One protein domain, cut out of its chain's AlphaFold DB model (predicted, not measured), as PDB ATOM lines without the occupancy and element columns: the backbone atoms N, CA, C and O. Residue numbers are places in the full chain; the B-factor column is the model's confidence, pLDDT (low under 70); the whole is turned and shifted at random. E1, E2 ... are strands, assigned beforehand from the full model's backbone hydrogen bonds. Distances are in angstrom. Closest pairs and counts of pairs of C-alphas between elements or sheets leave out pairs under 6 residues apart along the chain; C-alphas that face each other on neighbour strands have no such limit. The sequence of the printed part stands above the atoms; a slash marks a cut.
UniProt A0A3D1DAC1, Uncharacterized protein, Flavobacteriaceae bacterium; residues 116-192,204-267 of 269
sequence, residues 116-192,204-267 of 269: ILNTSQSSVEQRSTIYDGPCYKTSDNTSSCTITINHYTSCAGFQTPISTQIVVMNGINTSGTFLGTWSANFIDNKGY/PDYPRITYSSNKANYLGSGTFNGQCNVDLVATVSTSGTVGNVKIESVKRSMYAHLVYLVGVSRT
ATOM      1  N   ILE A 116      22.574  22.607   2.829       90.25
ATOM      2  CA  ILE A 116      21.447  21.691   2.917       90.25
ATOM      3  C   ILE A 116      21.555  20.990   4.263       90.25
ATOM      4  O   ILE A 116      22.543  20.311   4.544       90.25
ATOM      5  N   LEU A 117      20.541  21.176   5.103       91.50
ATOM      6  CA  LEU A 117      20.459  20.560   6.418       91.50
ATOM      7  C   LEU A 117      19.464  19.398   6.370       91.50
ATOM      8  O   LEU A 117      18.261  19.605   6.223       91.50
ATOM      9  N   ASN A 118      19.967  18.175   6.518       89.19
ATOM     10  CA  ASN A 118      19.154  16.976   6.690       89.19
ATOM     11  C   ASN A 118      19.096  16.637   8.188       89.19
ATOM     12  O   ASN A 118      20.059  16.105   8.748       89.19
ATOM     13  N   THR A 119      17.988  16.966   8.856       90.56
ATOM     14  CA  THR A 119      17.787  16.742  10.298       90.56
ATOM     15  C   THR A 119      16.613  15.822  10.589       90.56
ATOM     16  O   THR A 119      15.658  15.741   9.832       90.56
ATOM     17  N   SER A 120      16.718  15.058  11.674       86.44
ATOM     18  CA  SER A 120      15.695  14.113  12.141       86.44
ATOM     19  C   SER A 120      16.155  13.496  13.456       86.44
ATOM     20  O   SER A 120      17.351  13.269  13.629       86.44
ATOM     21  N   GLN A 121      15.207  13.203  14.342       84.12
ATOM     22  CA  GLN A 121      15.399  12.440  15.578       84.12
ATOM     23  C   GLN A 121      14.828  11.020  15.422       84.12
ATOM     24  O   GLN A 121      14.199  10.492  16.329       84.12
ATOM     25  N   SER A 122      14.953  10.424  14.237       84.75
ATOM     26  CA  SER A 122      14.521   9.056  13.943       84.75
ATOM     27  C   SER A 122      15.697   8.256  13.392       84.75
ATOM     28  O   SER A 122      16.563   8.804  12.707       84.75
ATOM     29  N   SER A 123      15.738   6.956  13.694       87.19
ATOM     30  CA  SER A 123      16.726   6.032  13.125       87.19
ATOM     31  C   SER A 123      16.381   5.648  11.684       87.19
ATOM     32  O   SER A 123      17.216   5.088  10.977       87.19
ATOM     33  N   VAL A 124      15.170   5.986  11.230       88.88
ATOM     34  CA  VAL A 124      14.714   5.771   9.858       88.88
ATOM     35  C   VAL A 124      15.506   6.644   8.889       88.88
ATOM     36  O   VAL A 124      15.905   7.769   9.192       88.88
ATOM     37  N   GLU A 125      15.698   6.108   7.691       92.69
ATOM     38  CA  GLU A 125      16.305   6.806   6.570       92.69
ATOM     39  C   GLU A 125      15.602   8.128   6.248       92.69
ATOM     40  O   GLU A 125      14.377   8.191   6.135       92.69
ATOM     41  N   GLN A 126      16.394   9.185   6.074       93.62
ATOM     42  CA  GLN A 126      15.937  10.492   5.605       93.62
ATOM     43  C   GLN A 126      16.819  10.987   4.467       93.62
ATOM     44  O   GLN A 126      18.051  10.953   4.567       93.62
ATOM     45  N   ARG A 127      16.189  11.485   3.401       95.06
ATOM     46  CA  ARG A 127      16.863  11.941   2.181       95.06
ATOM     47  C   ARG A 127      16.746  13.442   2.009       95.06
ATOM     48  O   ARG A 127      15.699  14.027   2.267       95.06
ATOM     49  N   SER A 128      17.818  14.051   1.526       95.00
ATOM     50  CA  SER A 128      17.817  15.437   1.084       95.00
ATOM     51  C   SER A 128      18.612  15.559  -0.206       95.00
ATOM     52  O   SER A 128      19.742  15.074  -0.287       95.00
ATOM     53  N   THR A 129      18.010  16.177  -1.220       95.62
ATOM     54  CA  THR A 129      18.654  16.409  -2.514       95.62
ATOM     55  C   THR A 129      19.690  17.518  -2.377       95.62
ATOM     56  O   THR A 129      19.361  18.632  -1.971       95.62
ATOM     57  N   ILE A 130      20.934  17.211  -2.731       94.50
ATOM     58  CA  ILE A 130      22.049  18.162  -2.748       94.50
ATOM     59  C   ILE A 130      22.169  18.830  -4.112       94.50
ATOM     60  O   ILE A 130      22.376  20.036  -4.213       94.50
ATOM     61  N   TYR A 131      22.040  18.027  -5.162       94.56
ATOM     62  CA  TYR A 131      22.117  18.464  -6.544       94.56
ATOM     63  C   TYR A 131      21.177  17.610  -7.385       94.56
ATOM     64  O   TYR A 131      21.079  16.407  -7.157       94.56
ATOM     65  N   ASP A 132      20.498  18.222  -8.345       94.31
ATOM     66  CA  ASP A 132      19.696  17.529  -9.351       94.31
ATOM     67  C   ASP A 132      19.781  18.338 -10.643       94.31
ATOM     68  O   ASP A 132      19.314  19.479 -10.701       94.31
ATOM     69  N   GLY A 133      20.480  17.809 -11.644       92.00
ATOM     70  CA  GLY A 133      20.675  18.546 -12.883       92.00
ATOM     71  C   GLY A 133      21.649  17.919 -13.874       92.00
ATOM     72  O   GLY A 133      22.159  16.815 -13.656       92.00
ATOM     73  N   PRO A 134      21.910  18.633 -14.985       93.38
ATOM     74  CA  PRO A 134      22.698  18.105 -16.084       93.38
ATOM     75  C   PRO A 134      24.178  18.052 -15.737       93.38
ATOM     76  O   PRO A 134      24.707  18.936 -15.063       93.38
ATOM     77  N   CYS A 135      24.844  17.017 -16.237       92.69
ATOM     78  CA  CYS A 135      26.201  16.655 -15.854       92.69
ATOM     79  C   CYS A 135      27.080  16.367 -17.081       92.69
ATOM     80  O   CYS A 135      28.115  17.006 -17.268       92.69
ATOM     81  N   TYR A 136      26.655  15.469 -17.964       93.69
ATOM     82  CA  TYR A 136      27.468  15.005 -19.093       93.69
ATOM     83  C   TYR A 136      26.639  14.908 -20.379       93.69
ATOM     84  O   TYR A 136      25.414  15.041 -20.353       93.69
ATOM     85  N   LYS A 137      27.293  14.695 -21.520       93.75
ATOM     86  CA  LYS A 137      26.639  14.487 -22.820       93.75
ATOM     87  C   LYS A 137      26.659  13.000 -23.145       93.75
ATOM     88  O   LYS A 137      27.722  12.398 -23.236       93.75
ATOM     89  N   THR A 138      25.496  12.390 -23.348       91.00
ATOM     90  CA  THR A 138      25.404  10.926 -23.521       91.00
ATOM     91  C   THR A 138      26.084  10.419 -24.796       91.00
ATOM     92  O   THR A 138      26.497   9.264 -24.838       91.00
ATOM     93  N   SER A 139      26.241  11.276 -25.811       91.19
ATOM     94  CA  SER A 139      26.920  10.970 -27.077       91.19
ATOM     95  C   SER A 139      28.437  11.178 -27.054       91.19
ATOM     96  O   SER A 139      29.111  10.777 -28.001       91.19
ATOM     97  N   ASP A 140      28.983  11.804 -26.011       93.44
ATOM     98  CA  ASP A 140      30.411  12.095 -25.891       93.44
ATOM     99  C   ASP A 140      30.991  11.324 -24.705       93.44
ATOM    100  O   ASP A 140      30.799  11.688 -23.545       93.44
ATOM    101  N   ASN A 141      31.730  10.254 -25.000       93.06
ATOM    102  CA  ASN A 141      32.328   9.390 -23.983       93.06
ATOM    103  C   ASN A 141      33.402  10.091 -23.133       93.06
ATOM    104  O   ASN A 141      33.735   9.582 -22.065       93.06
ATOM    105  N   THR A 142      33.926  11.234 -23.586       92.56
ATOM    106  CA  THR A 142      34.905  12.051 -22.849       92.56
ATOM    107  C   THR A 142      34.247  13.105 -21.961       92.56
ATOM    108  O   THR A 142      34.910  13.733 -21.132       92.56
ATOM    109  N   SER A 143      32.933  13.288 -22.109       94.62
ATOM    110  CA  SER A 143      32.165  14.190 -21.266       94.62
ATOM    111  C   SER A 143      32.153  13.699 -19.811       94.62
ATOM    112  O   SER A 143      32.419  12.539 -19.511       94.62
ATOM    113  N   SER A 144      31.946  14.608 -18.869       94.38
ATOM    114  CA  SER A 144      31.927  14.322 -17.431       94.38
ATOM    115  C   SER A 144      31.356  15.501 -16.646       94.38
ATOM    116  O   SER A 144      31.187  16.607 -17.182       94.38
ATOM    117  N   CYS A 145      31.090  15.280 -15.362       95.31
ATOM    118  CA  CYS A 145      30.989  16.371 -14.403       95.31
ATOM    119  C   CYS A 145      31.692  16.040 -13.091       95.31
ATOM    120  O   CYS A 145      31.913  14.881 -12.744       95.31
ATOM    121  N   THR A 146      32.027  17.089 -12.353       95.81
ATOM    122  CA  THR A 146      32.535  17.018 -10.988       95.81
ATOM    123  C   THR A 146      31.660  17.883 -10.095       95.81
ATOM    124  O   THR A 146      31.487  19.077 -10.348       95.81
ATOM    125  N   ILE A 147      31.119  17.273  -9.046       95.00
ATOM    126  CA  ILE A 147      30.398  17.954  -7.975       95.00
ATOM    127  C   ILE A 147      31.313  17.985  -6.759       95.00
ATOM    128  O   ILE A 147      31.726  16.934  -6.274       95.00
ATOM    129  N   THR A 148      31.610  19.173  -6.249       93.44
ATOM    130  CA  THR A 148      32.422  19.343  -5.040       93.44
ATOM    131  C   THR A 148      31.524  19.749  -3.889       93.44
ATOM    132  O   THR A 148      30.770  20.723  -3.993       93.44
ATOM    133  N   ILE A 149      31.617  19.023  -2.779       93.56
ATOM    134  CA  ILE A 149      30.875  19.318  -1.560       93.56
ATOM    135  C   ILE A 149      31.800  19.353  -0.350       93.56
ATOM    136  O   ILE A 149      32.790  18.628  -0.276       93.56
ATOM    137  N   ASN A 150      31.420  20.160   0.633       92.06
ATOM    138  CA  ASN A 150      31.932  20.043   1.992       92.06
ATOM    139  C   ASN A 150      30.780  19.602   2.880       92.06
ATOM    140  O   ASN A 150      29.692  20.172   2.809       92.06
ATOM    141  N   HIS A 151      30.994  18.596   3.714       92.00
ATOM    142  CA  HIS A 151      29.926  18.072   4.550       92.00
ATOM    143  C   HIS A 151      30.379  17.761   5.969       92.00
ATOM    144  O   HIS A 151      31.550  17.485   6.245       92.00
ATOM    145  N   TYR A 152      29.422  17.881   6.882       90.50
ATOM    146  CA  TYR A 152      29.593  17.732   8.315       90.50
ATOM    147  C   TYR A 152      28.426  16.925   8.877       90.50
ATOM    148  O   TYR A 152      27.271  17.122   8.498       90.50
ATOM    149  N   THR A 153      28.716  16.009   9.791       86.88
ATOM    150  CA  THR A 153      27.713  15.148  10.421       86.88
ATOM    151  C   THR A 153      27.774  15.293  11.933       86.88
ATOM    152  O   THR A 153      28.831  15.546  12.502       86.88
ATOM    153  N   SER A 154      26.636  15.096  12.594       88.06
ATOM    154  CA  SER A 154      26.571  14.990  14.051       88.06
ATOM    155  C   SER A 154      27.110  13.657  14.598       88.06
ATOM    156  O   SER A 154      27.029  13.435  15.802       88.06
ATOM    157  N   CYS A 155      27.581  12.732  13.753       82.31
ATOM    158  CA  CYS A 155      28.208  11.497  14.224       82.31
ATOM    159  C   CYS A 155      29.527  11.778  14.957       82.31
ATOM    160  O   CYS A 155      30.379  12.526  14.473       82.31
ATOM    161  N   ALA A 156      29.745  11.106  16.085       78.31
ATOM    162  CA  ALA A 156      31.043  11.088  16.739       78.31
ATOM    163  C   ALA A 156      32.105  10.422  15.836       78.31
ATOM    164  O   ALA A 156      31.820   9.579  14.982       78.31
ATOM    165  N   GLY A 157      33.351  10.878  15.974       70.69
ATOM    166  CA  GLY A 157      34.459  10.518  15.080       70.69
ATOM    167  C   GLY A 157      34.608  11.426  13.850       70.69
ATOM    168  O   GLY A 157      35.704  11.515  13.302       70.69
ATOM    169  N   PHE A 158      33.579  12.190  13.465       74.88
ATOM    170  CA  PHE A 158      33.640  13.159  12.360       74.88
ATOM    171  C   PHE A 158      33.675  14.613  12.858       74.88
ATOM    172  O   PHE A 158      32.841  15.438  12.502       74.88
ATOM    173  N   GLN A 159      34.670  14.939  13.688       73.75
ATOM    174  CA  GLN A 159      34.777  16.253  14.349       73.75
ATOM    175  C   GLN A 159      35.223  17.402  13.430       73.75
ATOM    176  O   GLN A 159      35.115  18.567  13.793       73.75
ATOM    177  N   THR A 160      35.730  17.089  12.239       79.31
ATOM    178  CA  THR A 160      36.109  18.087  11.231       79.31
ATOM    179  C   THR A 160      35.301  17.869   9.950       79.31
ATOM    180  O   THR A 160      34.924  16.726   9.669       79.31
ATOM    181  N   PRO A 161      35.041  18.907   9.137       82.75
ATOM    182  CA  PRO A 161      34.382  18.735   7.845       82.75
ATOM    183  C   PRO A 161      35.154  17.776   6.935       82.75
ATOM    184  O   PRO A 161      36.379  17.648   7.036       82.75
ATOM    185  N   ILE A 162      34.432  17.087   6.065       86.81
ATOM    186  CA  ILE A 162      34.990  16.268   4.991       86.81
ATOM    187  C   ILE A 162      34.781  17.043   3.694       86.81
ATOM    188  O   ILE A 162      33.737  17.672   3.505       86.81
ATOM    189  N   SER A 163      35.785  17.032   2.828       89.75
ATOM    190  CA  SER A 163      35.669  17.541   1.467       89.75
ATOM    191  C   SER A 163      35.580  16.350   0.534       89.75
ATOM    192  O   SER A 163      36.467  15.496   0.565       89.75
ATOM    193  N   THR A 164      34.517  16.303  -0.264       91.00
ATOM    194  CA  THR A 164      34.224  15.187  -1.162       91.00
ATOM    195  C   THR A 164      33.989  15.712  -2.568       91.00
ATOM    196  O   THR A 164      33.162  16.598  -2.794       91.00
ATOM    197  N   GLN A 165      34.702  15.140  -3.528       93.31
ATOM    198  CA  GLN A 165      34.461  15.303  -4.951       93.31
ATOM    199  C   GLN A 165      33.724  14.075  -5.475       93.31
ATOM    200  O   GLN A 165      34.094  12.936  -5.195       93.31
ATOM    201  N   ILE A 166      32.670  14.316  -6.243       95.88
ATOM    202  CA  ILE A 166      31.882  13.292  -6.916       95.88
ATOM    203  C   ILE A 166      32.110  13.480  -8.409       95.88
ATOM    204  O   ILE A 166      31.624  14.444  -9.002       95.88
ATOM    205  N   VAL A 167      32.874  12.572  -9.003       95.81
ATOM    206  CA  VAL A 167      33.231  12.592 -10.421       95.81
ATOM    207  C   VAL A 167      32.328  11.621 -11.161       95.81
ATOM    208  O   VAL A 167      32.397  10.409 -10.955       95.81
ATOM    209  N   VAL A 168      31.477  12.153 -12.029       96.50
ATOM    210  CA  VAL A 168      30.617  11.358 -12.902       96.50
ATOM    211  C   VAL A 168      31.265  11.287 -14.272       96.50
ATOM    212  O   VAL A 168      31.433  12.305 -14.945       96.50
ATOM    213  N   MET A 169      31.633  10.078 -14.676       94.81
ATOM    214  CA  MET A 169      32.336   9.827 -15.930       94.81
ATOM    215  C   MET A 169      31.974   8.460 -16.509       94.81
ATOM    216  O   MET A 169      31.393   7.605 -15.829       94.81
ATOM    217  N   ASN A 170      32.324   8.262 -17.776       94.56
ATOM    218  CA  ASN A 170      32.216   6.969 -18.431       94.56
ATOM    219  C   ASN A 170      33.304   6.030 -17.894       94.56
ATOM    220  O   ASN A 170      34.468   6.418 -17.774       94.56
ATOM    221  N   GLY A 171      32.923   4.801 -17.555       92.81
ATOM    222  CA  GLY A 171      33.864   3.787 -17.101       92.81
ATOM    223  C   GLY A 171      34.906   3.475 -18.174       92.81
ATOM    224  O   GLY A 171      34.609   3.487 -19.366       92.81
ATOM    225  N   ILE A 172      36.126   3.170 -17.746       93.44
ATOM    226  CA  ILE A 172      37.228   2.778 -18.625       93.44
ATOM    227  C   ILE A 172      37.629   1.352 -18.251       93.44
ATOM    228  O   ILE A 172      37.784   1.038 -17.070       93.44
ATOM    229  N   ASN A 173      37.755   0.471 -19.240       93.31
ATOM    230  CA  ASN A 173      38.233  -0.889 -19.003       93.31
ATOM    231  C   ASN A 173      39.760  -0.935 -18.813       93.31
ATOM    232  O   ASN A 173      40.470   0.046 -19.019       93.31
ATOM    233  N   THR A 174      40.291  -2.105 -18.464       95.50
ATOM    234  CA  THR A 174      41.739  -2.319 -18.291       95.50
ATOM    235  C   THR A 174      42.559  -2.078 -19.562       95.50
ATOM    236  O   THR A 174      43.766  -1.876 -19.474       95.50
ATOM    237  N   SER A 175      41.914  -2.056 -20.729       95.75
ATOM    238  CA  SER A 175      42.526  -1.758 -22.026       95.75
ATOM    239  C   SER A 175      42.422  -0.275 -22.421       95.75
ATOM    240  O   SER A 175      42.740   0.069 -23.556       95.75
ATOM    241  N   GLY A 176      41.949   0.609 -21.534       92.50
ATOM    242  CA  GLY A 176      41.851   2.050 -21.797       92.50
ATOM    243  C   GLY A 176      40.669   2.474 -22.678       92.50
ATOM    244  O   GLY A 176      40.638   3.605 -23.152       92.50
ATOM    245  N   THR A 177      39.694   1.595 -22.921       95.19
ATOM    246  CA  THR A 177      38.509   1.894 -23.746       95.19
ATOM    247  C   THR A 177      37.309   2.271 -22.880       95.19
ATOM    248  O   THR A 177      37.065   1.641 -21.849       95.19
ATOM    249  N   PHE A 178      36.529   3.262 -23.324       95.38
ATOM    250  CA  PHE A 178      35.274   3.645 -22.676       95.38
ATOM    251  C   PHE A 178      34.219   2.534 -22.760       95.38
ATOM    252  O   PHE A 178      34.016   1.928 -23.811       95.38
ATOM    253  N   LEU A 179      33.521   2.301 -21.651       93.06
ATOM    254  CA  LEU A 179      32.543   1.223 -21.479       93.06
ATOM    255  C   LEU A 179      31.125   1.599 -21.933       93.06
ATOM    256  O   LEU A 179      30.239   0.748 -21.935       93.06
ATOM    257  N   GLY A 180      30.871   2.872 -22.241       89.56
ATOM    258  CA  GLY A 180      29.517   3.376 -22.513       89.56
ATOM    259  C   GLY A 180      28.614   3.411 -21.274       89.56
ATOM    260  O   GLY A 180      27.432   3.724 -21.385       89.56
ATOM    261  N   THR A 181      29.157   3.095 -20.095       91.88
ATOM    262  CA  THR A 181      28.423   3.044 -18.828       91.88
ATOM    263  C   THR A 181      28.905   4.161 -17.917       91.88
ATOM    264  O   THR A 181      30.095   4.265 -17.625       91.88
ATOM    265  N   TRP A 182      27.972   4.990 -17.459       94.12
ATOM    266  CA  TRP A 182      28.248   6.173 -16.650       94.12
ATOM    267  C   TRP A 182      28.076   5.869 -15.166       94.12
ATOM    268  O   TRP A 182      27.093   5.245 -14.764       94.12
ATOM    269  N   SER A 183      29.026   6.311 -14.345       94.62
ATOM    270  CA  SER A 183      28.996   6.094 -12.894       94.62
ATOM    271  C   SER A 183      29.592   7.275 -12.138       94.62
ATOM    272  O   SER A 183      30.410   8.024 -12.674       94.62
ATOM    273  N   ALA A 184      29.160   7.440 -10.891       96.38
ATOM    274  CA  ALA A 184      29.685   8.408  -9.948       96.38
ATOM    275  C   ALA A 184      30.767   7.763  -9.073       96.38
ATOM    276  O   ALA A 184      30.524   6.764  -8.392       96.38
ATOM    277  N   ASN A 185      31.940   8.382  -9.064       93.06
ATOM    278  CA  ASN A 185      33.099   8.002  -8.270       93.06
ATOM    279  C   ASN A 185      33.332   9.059  -7.192       93.06
ATOM    280  O   ASN A 185      33.219  10.253  -7.462       93.06
ATOM    281  N   PHE A 186      33.643   8.627  -5.975       92.12
ATOM    282  CA  PHE A 186      33.759   9.506  -4.813       92.12
ATOM    283  C   PHE A 186      35.217   9.576  -4.377       92.12
ATOM    284  O   PHE A 186      35.868   8.545  -4.217       92.12
ATOM    285  N   ILE A 187      35.714  10.793  -4.198       88.44
ATOM    286  CA  ILE A 187      37.067  11.095  -3.740       88.44
ATOM    287  C   ILE A 187      36.912  11.997  -2.526       88.44
ATOM    288  O   ILE A 187      36.249  13.026  -2.625       88.44
ATOM    289  N   ASP A 188      37.514  11.645  -1.396       84.50
ATOM    290  CA  ASP A 188      37.460  12.476  -0.198       84.50
ATOM    291  C   ASP A 188      38.833  12.727   0.427       84.50
ATOM    292  O   ASP A 188      39.836  12.091   0.099       84.50
ATOM    293  N   ASN A 189      38.872  13.710   1.325       74.56
ATOM    294  CA  ASN A 189      40.073  14.107   2.052       74.56
ATOM    295  C   ASN A 189      40.311  13.315   3.350       74.56
ATOM    296  O   ASN A 189      41.213  13.674   4.113       74.56
ATOM    297  N   LYS A 190      39.520  12.273   3.636       65.88
ATOM    298  CA  LYS A 190      39.618  11.459   4.858       65.88
ATOM    299  C   LYS A 190      39.484   9.965   4.567       65.88
ATOM    300  O   LYS A 190      38.745   9.253   5.243       65.88
ATOM    301  N   GLY A 191      40.260   9.471   3.608       53.78
ATOM    302  CA  GLY A 191      40.314   8.049   3.291       53.78
ATOM    303  C   GLY A 191      40.966   7.226   4.407       53.78
ATOM    304  O   GLY A 191      42.185   7.071   4.436       53.78
ATOM    305  N   TYR A 192      40.170   6.635   5.300       54.94
ATOM    306  CA  TYR A 192      40.637   5.574   6.199       54.94
ATOM    307  C   TYR A 192      40.736   4.262   5.414       54.94
ATOM    308  O   TYR A 192      39.811   3.450   5.380       54.94
ATOM    309  N   PRO A 204      35.276  -1.657  18.605       56.69
ATOM    310  CA  PRO A 204      34.829  -0.419  17.949       56.69
ATOM    311  C   PRO A 204      35.899   0.272  17.062       56.69
ATOM    312  O   PRO A 204      36.737   1.005  17.571       56.69
ATOM    313  N   ASP A 205      35.802   0.153  15.731       57.91
ATOM    314  CA  ASP A 205      36.674   0.868  14.773       57.91
ATOM    315  C   ASP A 205      35.878   1.910  13.960       57.91
ATOM    316  O   ASP A 205      35.501   1.678  12.806       57.91
ATOM    317  N   TYR A 206      35.591   3.059  14.581       66.25
ATOM    318  CA  TYR A 206      34.926   4.215  13.960       66.25
ATOM    319  C   TYR A 206      35.829   5.456  14.027       66.25
ATOM    320  O   TYR A 206      36.474   5.655  15.059       66.25
ATOM    321  N   PRO A 207      35.833   6.345  13.012       69.19
ATOM    322  CA  PRO A 207      34.994   6.367  11.807       69.19
ATOM    323  C   PRO A 207      35.492   5.456  10.664       69.19
ATOM    324  O   PRO A 207      36.677   5.161  10.561       69.19
ATOM    325  N   ARG A 208      34.587   5.047   9.766       78.56
ATOM    326  CA  ARG A 208      34.877   4.246   8.561       78.56
ATOM    327  C   ARG A 208      34.207   4.873   7.340       78.56
ATOM    328  O   ARG A 208      33.037   5.241   7.410       78.56
ATOM    329  N   ILE A 209      34.920   4.942   6.217       81.12
ATOM    330  CA  ILE A 209      34.360   5.349   4.922       81.12
ATOM    331  C   ILE A 209      34.456   4.167   3.961       81.12
ATOM    332  O   ILE A 209      35.501   3.523   3.868       81.12
ATOM    333  N   THR A 210      33.358   3.844   3.287       84.38
ATOM    334  CA  THR A 210      33.299   2.758   2.302       84.38
ATOM    335  C   THR A 210      32.669   3.238   1.005       84.38
ATOM    336  O   THR A 210      31.804   4.114   1.001       84.38
ATOM    337  N   TYR A 211      33.094   2.640  -0.104       86.38
ATOM    338  CA  TYR A 211      32.637   2.999  -1.439       86.38
ATOM    339  C   TYR A 211      31.970   1.802  -2.099       86.38
ATOM    340  O   TYR A 211      32.412   0.661  -1.972       86.38
ATOM    341  N   SER A 212      30.894   2.075  -2.817       87.50
ATOM    342  CA  SER A 212      30.189   1.115  -3.660       87.50
ATOM    343  C   SER A 212      29.686   1.841  -4.905       87.50
ATOM    344  O   SER A 212      29.825   3.061  -5.007       87.50
ATOM    345  N   SER A 213      29.108   1.106  -5.857       87.62
ATOM    346  CA  SER A 213      28.589   1.710  -7.088       87.62
ATOM    347  C   SER A 213      27.668   2.896  -6.777       87.62
ATOM    348  O   SER A 213      26.661   2.742  -6.081       87.62
ATOM    349  N   ASN A 214      28.052   4.078  -7.266       94.56
ATOM    350  CA  ASN A 214      27.341   5.345  -7.104       94.56
ATOM    351  C   ASN A 214      27.037   5.760  -5.650       94.56
ATOM    352  O   ASN A 214      26.110   6.537  -5.408       94.56
ATOM    353  N   LYS A 215      27.799   5.268  -4.667       94.44
ATOM    354  CA  LYS A 215      27.563   5.589  -3.258       94.44
ATOM    355  C   LYS A 215      28.847   5.608  -2.435       94.44
ATOM    356  O   LYS A 215      29.589   4.625  -2.427       94.44
ATOM    357  N   ALA A 216      29.018   6.661  -1.641       91.94
ATOM    358  CA  ALA A 216      29.959   6.700  -0.523       91.94
ATOM    359  C   ALA A 216      29.196   6.632   0.806       91.94
ATOM    360  O   ALA A 216      28.226   7.361   0.999       91.94
ATOM    361  N   ASN A 217      29.629   5.761   1.711       89.38
ATOM    362  CA  ASN A 217      29.028   5.541   3.021       89.38
ATOM    363  C   ASN A 217      30.014   5.950   4.119       89.38
ATOM    364  O   ASN A 217      31.144   5.465   4.157       89.38
ATOM    365  N   TYR A 218      29.563   6.818   5.018       87.56
ATOM    366  CA  TYR A 218      30.332   7.396   6.112       87.56
ATOM    367  C   TYR A 218      29.723   6.921   7.432       87.56
ATOM    368  O   TYR A 218      28.594   7.277   7.785       87.56
ATOM    369  N   LEU A 219      30.472   6.098   8.160       84.38
ATOM    370  CA  LEU A 219      30.075   5.481   9.423       84.38
ATOM    371  C   LEU A 219      30.863   6.114  10.562       84.38
ATOM    372  O   LEU A 219      32.089   6.056  10.570       84.38
ATOM    373  N   GLY A 220      30.174   6.716  11.524       78.44
ATOM    374  CA  GLY A 220      30.798   7.297  12.716       78.44
ATOM    375  C   GLY A 220      30.356   6.561  13.971       78.44
ATOM    376  O   GLY A 220      29.392   5.803  13.937       78.44
ATOM    377  N   SER A 221      31.013   6.787  15.100       74.19
ATOM    378  CA  SER A 221      30.455   6.363  16.386       74.19
ATOM    379  C   SER A 221      29.281   7.290  16.724       74.19
ATOM    380  O   SER A 221      29.273   8.453  16.340       74.19
ATOM    381  N   GLY A 222      28.212   6.828  17.368       66.44
ATOM    382  CA  GLY A 222      27.097   7.740  17.647       66.44
ATOM    383  C   GLY A 222      25.899   7.110  18.334       66.44
ATOM    384  O   GLY A 222      25.670   5.912  18.235       66.44
ATOM    385  N   THR A 223      25.174   7.966  19.056       58.94
ATOM    386  CA  THR A 223      24.411   7.721  20.293       58.94
ATOM    387  C   THR A 223      22.888   7.765  20.111       58.94
ATOM    388  O   THR A 223      22.160   8.112  21.038       58.94
ATOM    389  N   PHE A 224      22.384   7.440  18.916       63.41
ATOM    390  CA  PHE A 224      20.956   7.514  18.607       63.41
ATOM    391  C   PHE A 224      20.447   6.209  17.977       63.41
ATOM    392  O   PHE A 224      20.606   6.012  16.779       63.41
ATOM    393  N   ASN A 225      19.844   5.321  18.783       70.25
ATOM    394  CA  ASN A 225      19.149   4.085  18.369       70.25
ATOM    395  C   ASN A 225      19.752   3.359  17.143       70.25
ATOM    396  O   ASN A 225      19.046   3.053  16.179       70.25
ATOM    397  N   GLY A 226      21.058   3.077  17.181       75.06
ATOM    398  CA  GLY A 226      21.765   2.315  16.153       75.06
ATOM    399  C   GLY A 226      23.044   2.985  15.654       75.06
ATOM    400  O   GLY A 226      23.524   3.967  16.210       75.06
ATOM    401  N   GLN A 227      23.598   2.419  14.583       81.31
ATOM    402  CA  GLN A 227      24.841   2.877  13.968       81.31
ATOM    403  C   GLN A 227      24.648   4.212  13.237       81.31
ATOM    404  O   GLN A 227      23.897   4.275  12.264       81.31
ATOM    405  N   CYS A 228      25.374   5.250  13.653       86.62
ATOM    406  CA  CYS A 228      25.355   6.561  13.005       86.62
ATOM    407  C   CYS A 228      25.935   6.465  11.585       86.62
ATOM    408  O   CYS A 228      27.110   6.106  11.425       86.62
ATOM    409  N   ASN A 229      25.122   6.731  10.552       87.31
ATOM    410  CA  ASN A 229      25.550   6.575   9.159       87.31
ATOM    411  C   ASN A 229      24.960   7.604   8.196       87.31
ATOM    412  O   ASN A 229      23.773   7.925   8.250       87.31
ATOM    413  N   VAL A 230      25.786   8.106   7.283       90.88
ATOM    414  CA  VAL A 230      25.318   8.886   6.138       90.88
ATOM    415  C   VAL A 230      25.853   8.297   4.848       90.88
ATOM    416  O   VAL A 230      27.035   7.989   4.743       90.88
ATOM    417  N   ASP A 231      24.978   8.167   3.862       93.38
ATOM    418  CA  ASP A 231      25.357   7.897   2.488       93.38
ATOM    419  C   ASP A 231      25.263   9.182   1.667       93.38
ATOM    420  O   ASP A 231      24.285   9.929   1.756       93.38
ATOM    421  N   LEU A 232      26.257   9.405   0.820       95.69
ATOM    422  CA  LEU A 232      26.104  10.232  -0.365       95.69
ATOM    423  C   LEU A 232      25.785   9.292  -1.519       95.69
ATOM    424  O   LEU A 232      26.607   8.444  -1.868       95.69
ATOM    425  N   VAL A 233      24.587   9.419  -2.077       97.31
ATOM    426  CA  VAL A 233      24.104   8.556  -3.159       97.31
ATOM    427  C   VAL A 233      23.967   9.382  -4.425       97.31
ATOM    428  O   VAL A 233      23.398  10.471  -4.395       97.31
ATOM    429  N   ALA A 234      24.475   8.851  -5.531       97.69
ATOM    430  CA  ALA A 234      24.296   9.412  -6.855       97.69
ATOM    431  C   ALA A 234      23.342   8.538  -7.677       97.69
ATOM    432  O   ALA A 234      23.527   7.330  -7.806       97.69
ATOM    433  N   THR A 235      22.346   9.161  -8.290       97.12
ATOM    434  CA  THR A 235      21.512   8.542  -9.319       97.12
ATOM    435  C   THR A 235      21.930   9.127 -10.656       97.12
ATOM    436  O   THR A 235      21.700  10.307 -10.913       97.12
ATOM    437  N   VAL A 236      22.578   8.312 -11.486       95.38
ATOM    438  CA  VAL A 236      23.093   8.706 -12.803       95.38
ATOM    439  C   VAL A 236      22.070   8.310 -13.866       95.38
ATOM    440  O   VAL A 236      21.780   7.126 -14.028       95.38
ATOM    441  N   SER A 237      21.503   9.291 -14.568       91.44
ATOM    442  CA  SER A 237      20.529   9.066 -15.637       91.44
ATOM    443  C   SER A 237      21.184   9.153 -17.007       91.44
ATOM    444  O   SER A 237      21.824  10.148 -17.340       91.44
ATOM    445  N   THR A 238      20.938   8.144 -17.838       84.69
ATOM    446  CA  THR A 238      21.415   8.064 -19.225       84.69
ATOM    447  C   THR A 238      20.331   8.403 -20.252       84.69
ATOM    448  O   THR A 238      20.523   8.150 -21.440       84.69
ATOM    449  N   SER A 239      19.172   8.920 -19.830       78.25
ATOM    450  CA  SER A 239      18.079   9.246 -20.748       78.25
ATOM    451  C   SER A 239      18.308  10.580 -21.468       78.25
ATOM    452  O   SER A 239      18.613  11.595 -20.849       78.25
ATOM    453  N   GLY A 240      18.111  10.589 -22.790       82.81
ATOM    454  CA  GLY A 240      18.225  11.792 -23.619       82.81
ATOM    455  C   GLY A 240      19.653  12.119 -24.072       82.81
ATOM    456  O   GLY A 240      20.570  11.311 -23.950       82.81
ATOM    457  N   THR A 241      19.832  13.308 -24.651       86.31
ATOM    458  CA  THR A 241      21.127  13.817 -25.151       86.31
ATOM    459  C   THR A 241      22.022  14.378 -24.040       86.31
ATOM    460  O   THR A 241      23.241  14.458 -24.199       86.31
ATOM    461  N   VAL A 242      21.425  14.740 -22.904       89.62
ATOM    462  CA  VAL A 242      22.110  15.267 -21.721       89.62
ATOM    463  C   VAL A 242      21.859  14.330 -20.545       89.62
ATOM    464  O   VAL A 242      20.716  14.118 -20.147       89.62
ATOM    465  N   GLY A 243      22.936  13.781 -19.989       92.00
ATOM    466  CA  GLY A 243      22.898  12.936 -18.805       92.00
ATOM    467  C   GLY A 243      22.756  13.778 -17.542       92.00
ATOM    468  O   GLY A 243      23.582  14.658 -17.274       92.00
ATOM    469  N   ASN A 244      21.710  13.502 -16.765       94.06
ATOM    470  CA  ASN A 244      21.462  14.151 -15.479       94.06
ATOM    471  C   ASN A 244      22.025  13.310 -14.333       94.06
ATOM    472  O   ASN A 244      22.058  12.080 -14.407       94.06
ATOM    473  N   VAL A 245      22.418  13.972 -13.249       96.06
ATOM    474  CA  VAL A 245      22.761  13.305 -11.994       96.06
ATOM    475  C   VAL A 245      22.008  13.941 -10.837       96.06
ATOM    476  O   VAL A 245      21.948  15.166 -10.712       96.06
ATOM    477  N   LYS A 246      21.463  13.087  -9.973       96.50
ATOM    478  CA  LYS A 246      20.888  13.483  -8.693       96.50
ATOM    479  C   LYS A 246      21.798  13.016  -7.568       96.50
ATOM    480  O   LYS A 246      22.058  11.822  -7.455       96.50
ATOM    481  N   ILE A 247      22.275  13.941  -6.745       97.06
ATOM    482  CA  ILE A 247      23.085  13.666  -5.558       97.06
ATOM    483  C   ILE A 247      22.217  13.868  -4.325       97.06
ATOM    484  O   ILE A 247      21.621  14.931  -4.146       97.06
ATOM    485  N   GLU A 248      22.172  12.872  -3.453       96.94
ATOM    486  CA  GLU A 248      21.376  12.895  -2.232       96.94
ATOM    487  C   GLU A 248      22.235  12.605  -1.003       96.94
ATOM    488  O   GLU A 248      23.067  11.698  -0.995       96.94
ATOM    489  N   SER A 249      21.971  13.347   0.068       95.94
ATOM    490  CA  SER A 249      22.363  12.978   1.422       95.94
ATOM    491  C   SER A 249      21.310  12.042   1.991       95.94
ATOM    492  O   SER A 249      20.167  12.458   2.186       95.94
ATOM    493  N   VAL A 250      21.712  10.844   2.391       95.50
ATOM    494  CA  VAL A 250      20.843   9.838   3.004       95.50
ATOM    495  C   VAL A 250      21.358   9.528   4.402       95.50
ATOM    496  O   VAL A 250      22.375   8.862   4.548       95.50
ATOM    497  N   LYS A 251      20.693  10.019   5.447       92.25
ATOM    498  CA  LYS A 251      21.149   9.809   6.830       92.25
ATOM    499  C   LYS A 251      20.304   8.770   7.560       92.25
ATOM    500  O   LYS A 251      19.100   8.681   7.311       92.25
ATOM    501  N   ARG A 252      20.914   8.057   8.509       91.25
ATOM    502  CA  ARG A 252      20.245   7.196   9.499       91.25
ATOM    503  C   ARG A 252      20.914   7.359  10.859       91.25
ATOM    504  O   ARG A 252      22.119   7.605  10.944       91.25
ATOM    505  N   SER A 253      20.119   7.221  11.919       89.25
ATOM    506  CA  SER A 253      20.604   7.162  13.308       89.25
ATOM    507  C   SER A 253      21.528   8.322  13.717       89.25
ATOM    508  O   SER A 253      22.526   8.136  14.409       89.25
ATOM    509  N   MET A 254      21.213   9.540  13.263       88.12
ATOM    510  CA  MET A 254      21.953  10.764  13.595       88.12
ATOM    511  C   MET A 254      21.024  11.968  13.635       88.12
ATOM    512  O   MET A 254      20.015  11.965  12.932       88.12
ATOM    513  N   TYR A 255      21.394  13.029  14.353       89.62
ATOM    514  CA  TYR A 255      20.597  14.255  14.433       89.62
ATOM    515  C   TYR A 255      20.643  15.077  13.150       89.62
ATOM    516  O   TYR A 255      19.588  15.427  12.618       89.62
ATOM    517  N   ALA A 256      21.835  15.336  12.608       91.00
ATOM    518  CA  ALA A 256      22.020  16.256  11.492       91.00
ATOM    519  C   ALA A 256      23.132  15.812  10.535       91.00
ATOM    520  O   ALA A 256      24.196  15.365  10.965       91.00
ATOM    521  N   HIS A 257      22.901  16.022   9.243       92.75
ATOM    522  CA  HIS A 257      23.941  16.066   8.224       92.75
ATOM    523  C   HIS A 257      23.811  17.376   7.449       92.75
ATOM    524  O   HIS A 257      22.756  17.672   6.889       92.75
ATOM    525  N   LEU A 258      24.873  18.172   7.476       93.88
ATOM    526  CA  LEU A 258      24.959  19.482   6.854       93.88
ATOM    527  C   LEU A 258      25.873  19.385   5.636       93.88
ATOM    528  O   LEU A 258      27.015  18.944   5.760       93.88
ATOM    529  N   VAL A 259      25.383  19.803   4.473       94.38
ATOM    530  CA  VAL A 259      26.114  19.708   3.204       94.38
ATOM    531  C   VAL A 259      26.151  21.057   2.517       94.38
ATOM    532  O   VAL A 259      25.115  21.660   2.268       94.38
ATOM    533  N   TYR A 260      27.343  21.503   2.158       93.00
ATOM    534  CA  TYR A 260      27.584  22.681   1.344       93.00
ATOM    535  C   TYR A 260      27.921  22.231  -0.072       93.00
ATOM    536  O   TYR A 260      28.944  21.577  -0.282       93.00
ATOM    537  N   LEU A 261      27.077  22.588  -1.042       91.94
ATOM    538  CA  LEU A 261      27.427  22.462  -2.453       91.94
ATOM    539  C   LEU A 261      28.423  23.573  -2.802       91.94
ATOM    540  O   LEU A 261      28.051  24.743  -2.833       91.94
ATOM    541  N   VAL A 262      29.685  23.205  -3.017       90.56
ATOM    542  CA  VAL A 262      30.781  24.154  -3.269       90.56
ATOM    543  C   VAL A 262      30.842  24.524  -4.745       90.56
ATOM    544  O   VAL A 262      31.070  25.680  -5.086       90.56
ATOM    545  N   GLY A 263      30.625  23.556  -5.634       89.44
ATOM    546  CA  GLY A 263      30.642  23.813  -7.066       89.44
ATOM    547  C   GLY A 263      30.216  22.613  -7.894       89.44
ATOM    548  O   GLY A 263      30.296  21.466  -7.451       89.44
ATOM    549  N   VAL A 264      29.774  22.904  -9.115       91.75
ATOM    550  CA  VAL A 264      29.453  21.913 -10.142       91.75
ATOM    551  C   VAL A 264      30.173  22.324 -11.418       91.75
ATOM    552  O   VAL A 264      29.832  23.337 -12.025       91.75
ATOM    553  N   SER A 265      31.169  21.541 -11.818       93.12
ATOM    554  CA  SER A 265      31.823  21.663 -13.122       93.12
ATOM    555  C   SER A 265      31.263  20.588 -14.037       93.12
ATOM    556  O   SER A 265      31.234  19.422 -13.653       93.12
ATOM    557  N   ARG A 266      30.788  20.955 -15.224       91.25
ATOM    558  CA  ARG A 266      30.113  20.024 -16.131       91.25
ATOM    559  C   ARG A 266      30.414  20.334 -17.586       91.25
ATOM    560  O   ARG A 266      30.632  21.481 -17.959       91.25
ATOM    561  N   THR A 267      30.368  19.292 -18.398       85.94
ATOM    562  CA  THR A 267      30.527  19.364 -19.860       85.94
ATOM    563  C   THR A 267      29.197  19.559 -20.588       85.94
ATOM    564  O   THR A 267      29.175  20.030 -21.727       85.94
TER     565      THR A 267
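AT A GLANCE: This is residues 116 to 192 and 204 to 267 of the 269 residues of an uncharacterized protein of Flavobacteriaceae bacterium (UniProt A0A3D1DAC1). The model is a narrow, elongated sandwich of two twisted sheets set face to face, one holding E1, E10, E3, E4 and E5 and the other E2, E9, E8, E7 and E6, with most strands running along the long axis. The first sheet curls more than the second, and at one end of the sandwich the hairpin of E4 and E5 bends away, with its turn at residues 173 to 177. The 141 printed residues include ten strands, E1 to E10 in that order along the chain, and no named helix; the class is all strand, and both sheets are antiparallel throughout. The whole is compact, with a radius of gyration of the C-alphas of 15.8 A and spans of 47 by 29 by 23 A.

IN THESE COORDINATES: The printed part begins with E1, residues 116 to 119, whose first C-alpha, of Ile 116, is at (21.447, 21.691, 2.917). E2, residues 126 to 137, is the longest strand by residues and measures 30.6 A. E3, residues 144 to 153, is 28.2 A long; E4, residues 162 to 172, is 27.3 A and bends by 69 degrees at residue 169; E5, residues 178 to 188, is 24.2 A and bends by 95 degrees at residue 181. After the cut come E6, residues 208 to 212, with C-alpha 208 at (34.877, 4.246, 8.561), and E7, residues 215 to 219. E8, residues 229 to 237, is 25.4 A long and E9, residues 242 to 252, is 32.3 A. E10, residues 256 to 266, is 29.0 A, bends by 52 degrees at residue 262, and ends with C-alpha 266 at (30.113, 20.024, -16.131).

HOW THE PARTS SIT: One sheet runs E1, E10, E3, E4, E5, with E1 and E5 as edge strands. N 116 of E1 and O 259 of E10 are 2.8 A apart, within hydrogen-bond range, as are N 146 of E3 and O 265 of E10, 2.8 A. E3, E4 and E5 form a meander, each strand the antiparallel neighbour of the one before; N 147 and O 166 are 2.9 A apart in the hairpin of E3 and E4, and N 165 and O 187 are 2.8 A apart in that of E4 and E5. From edge to edge the strands' lines turn by 71 degrees and the way across turns by 78 degrees. The other sheet runs E2, E9, E8, E7, E6, with E2 and E6 at its edges, and E6, E7, E8 and E9 are a second meander. Within hydrogen-bond range are N 130 and O 247 between E2 and E9, 2.8 A; N 231 and O 250 between E8 and E9, 2.8 A; N 218 and O 230 between E7 and E8, 2.8 A; and N 217 and O 210 between E6 and E7, 2.8 A. Between the sheets, the closest C-alphas of E2 and E10 are those of Cys 135 and Arg 266, 5.2 A, and those of E5 and E8 are Ala 184 and Ala 234, 6.3 A. E3 and E9 are near each other, with 8 pairs of C-alphas within 10 A. Among the pairs that are apart are E1 and E5, and E6 and E9.

THE WHOLE: The two C-alphas farthest apart are those of Gln 121 and Ser 175, 48.5 A. Residues 193 to 203 are cut out, and C-alphas 192 and 204 are 14.4 A apart across the cut, in the link from E5 to E6. Of the links that are printed whole, none is long. The mean pLDDT of the printed part is 88.1; residues 190 to 192, 204 to 207 and 222 to 224 are under 70.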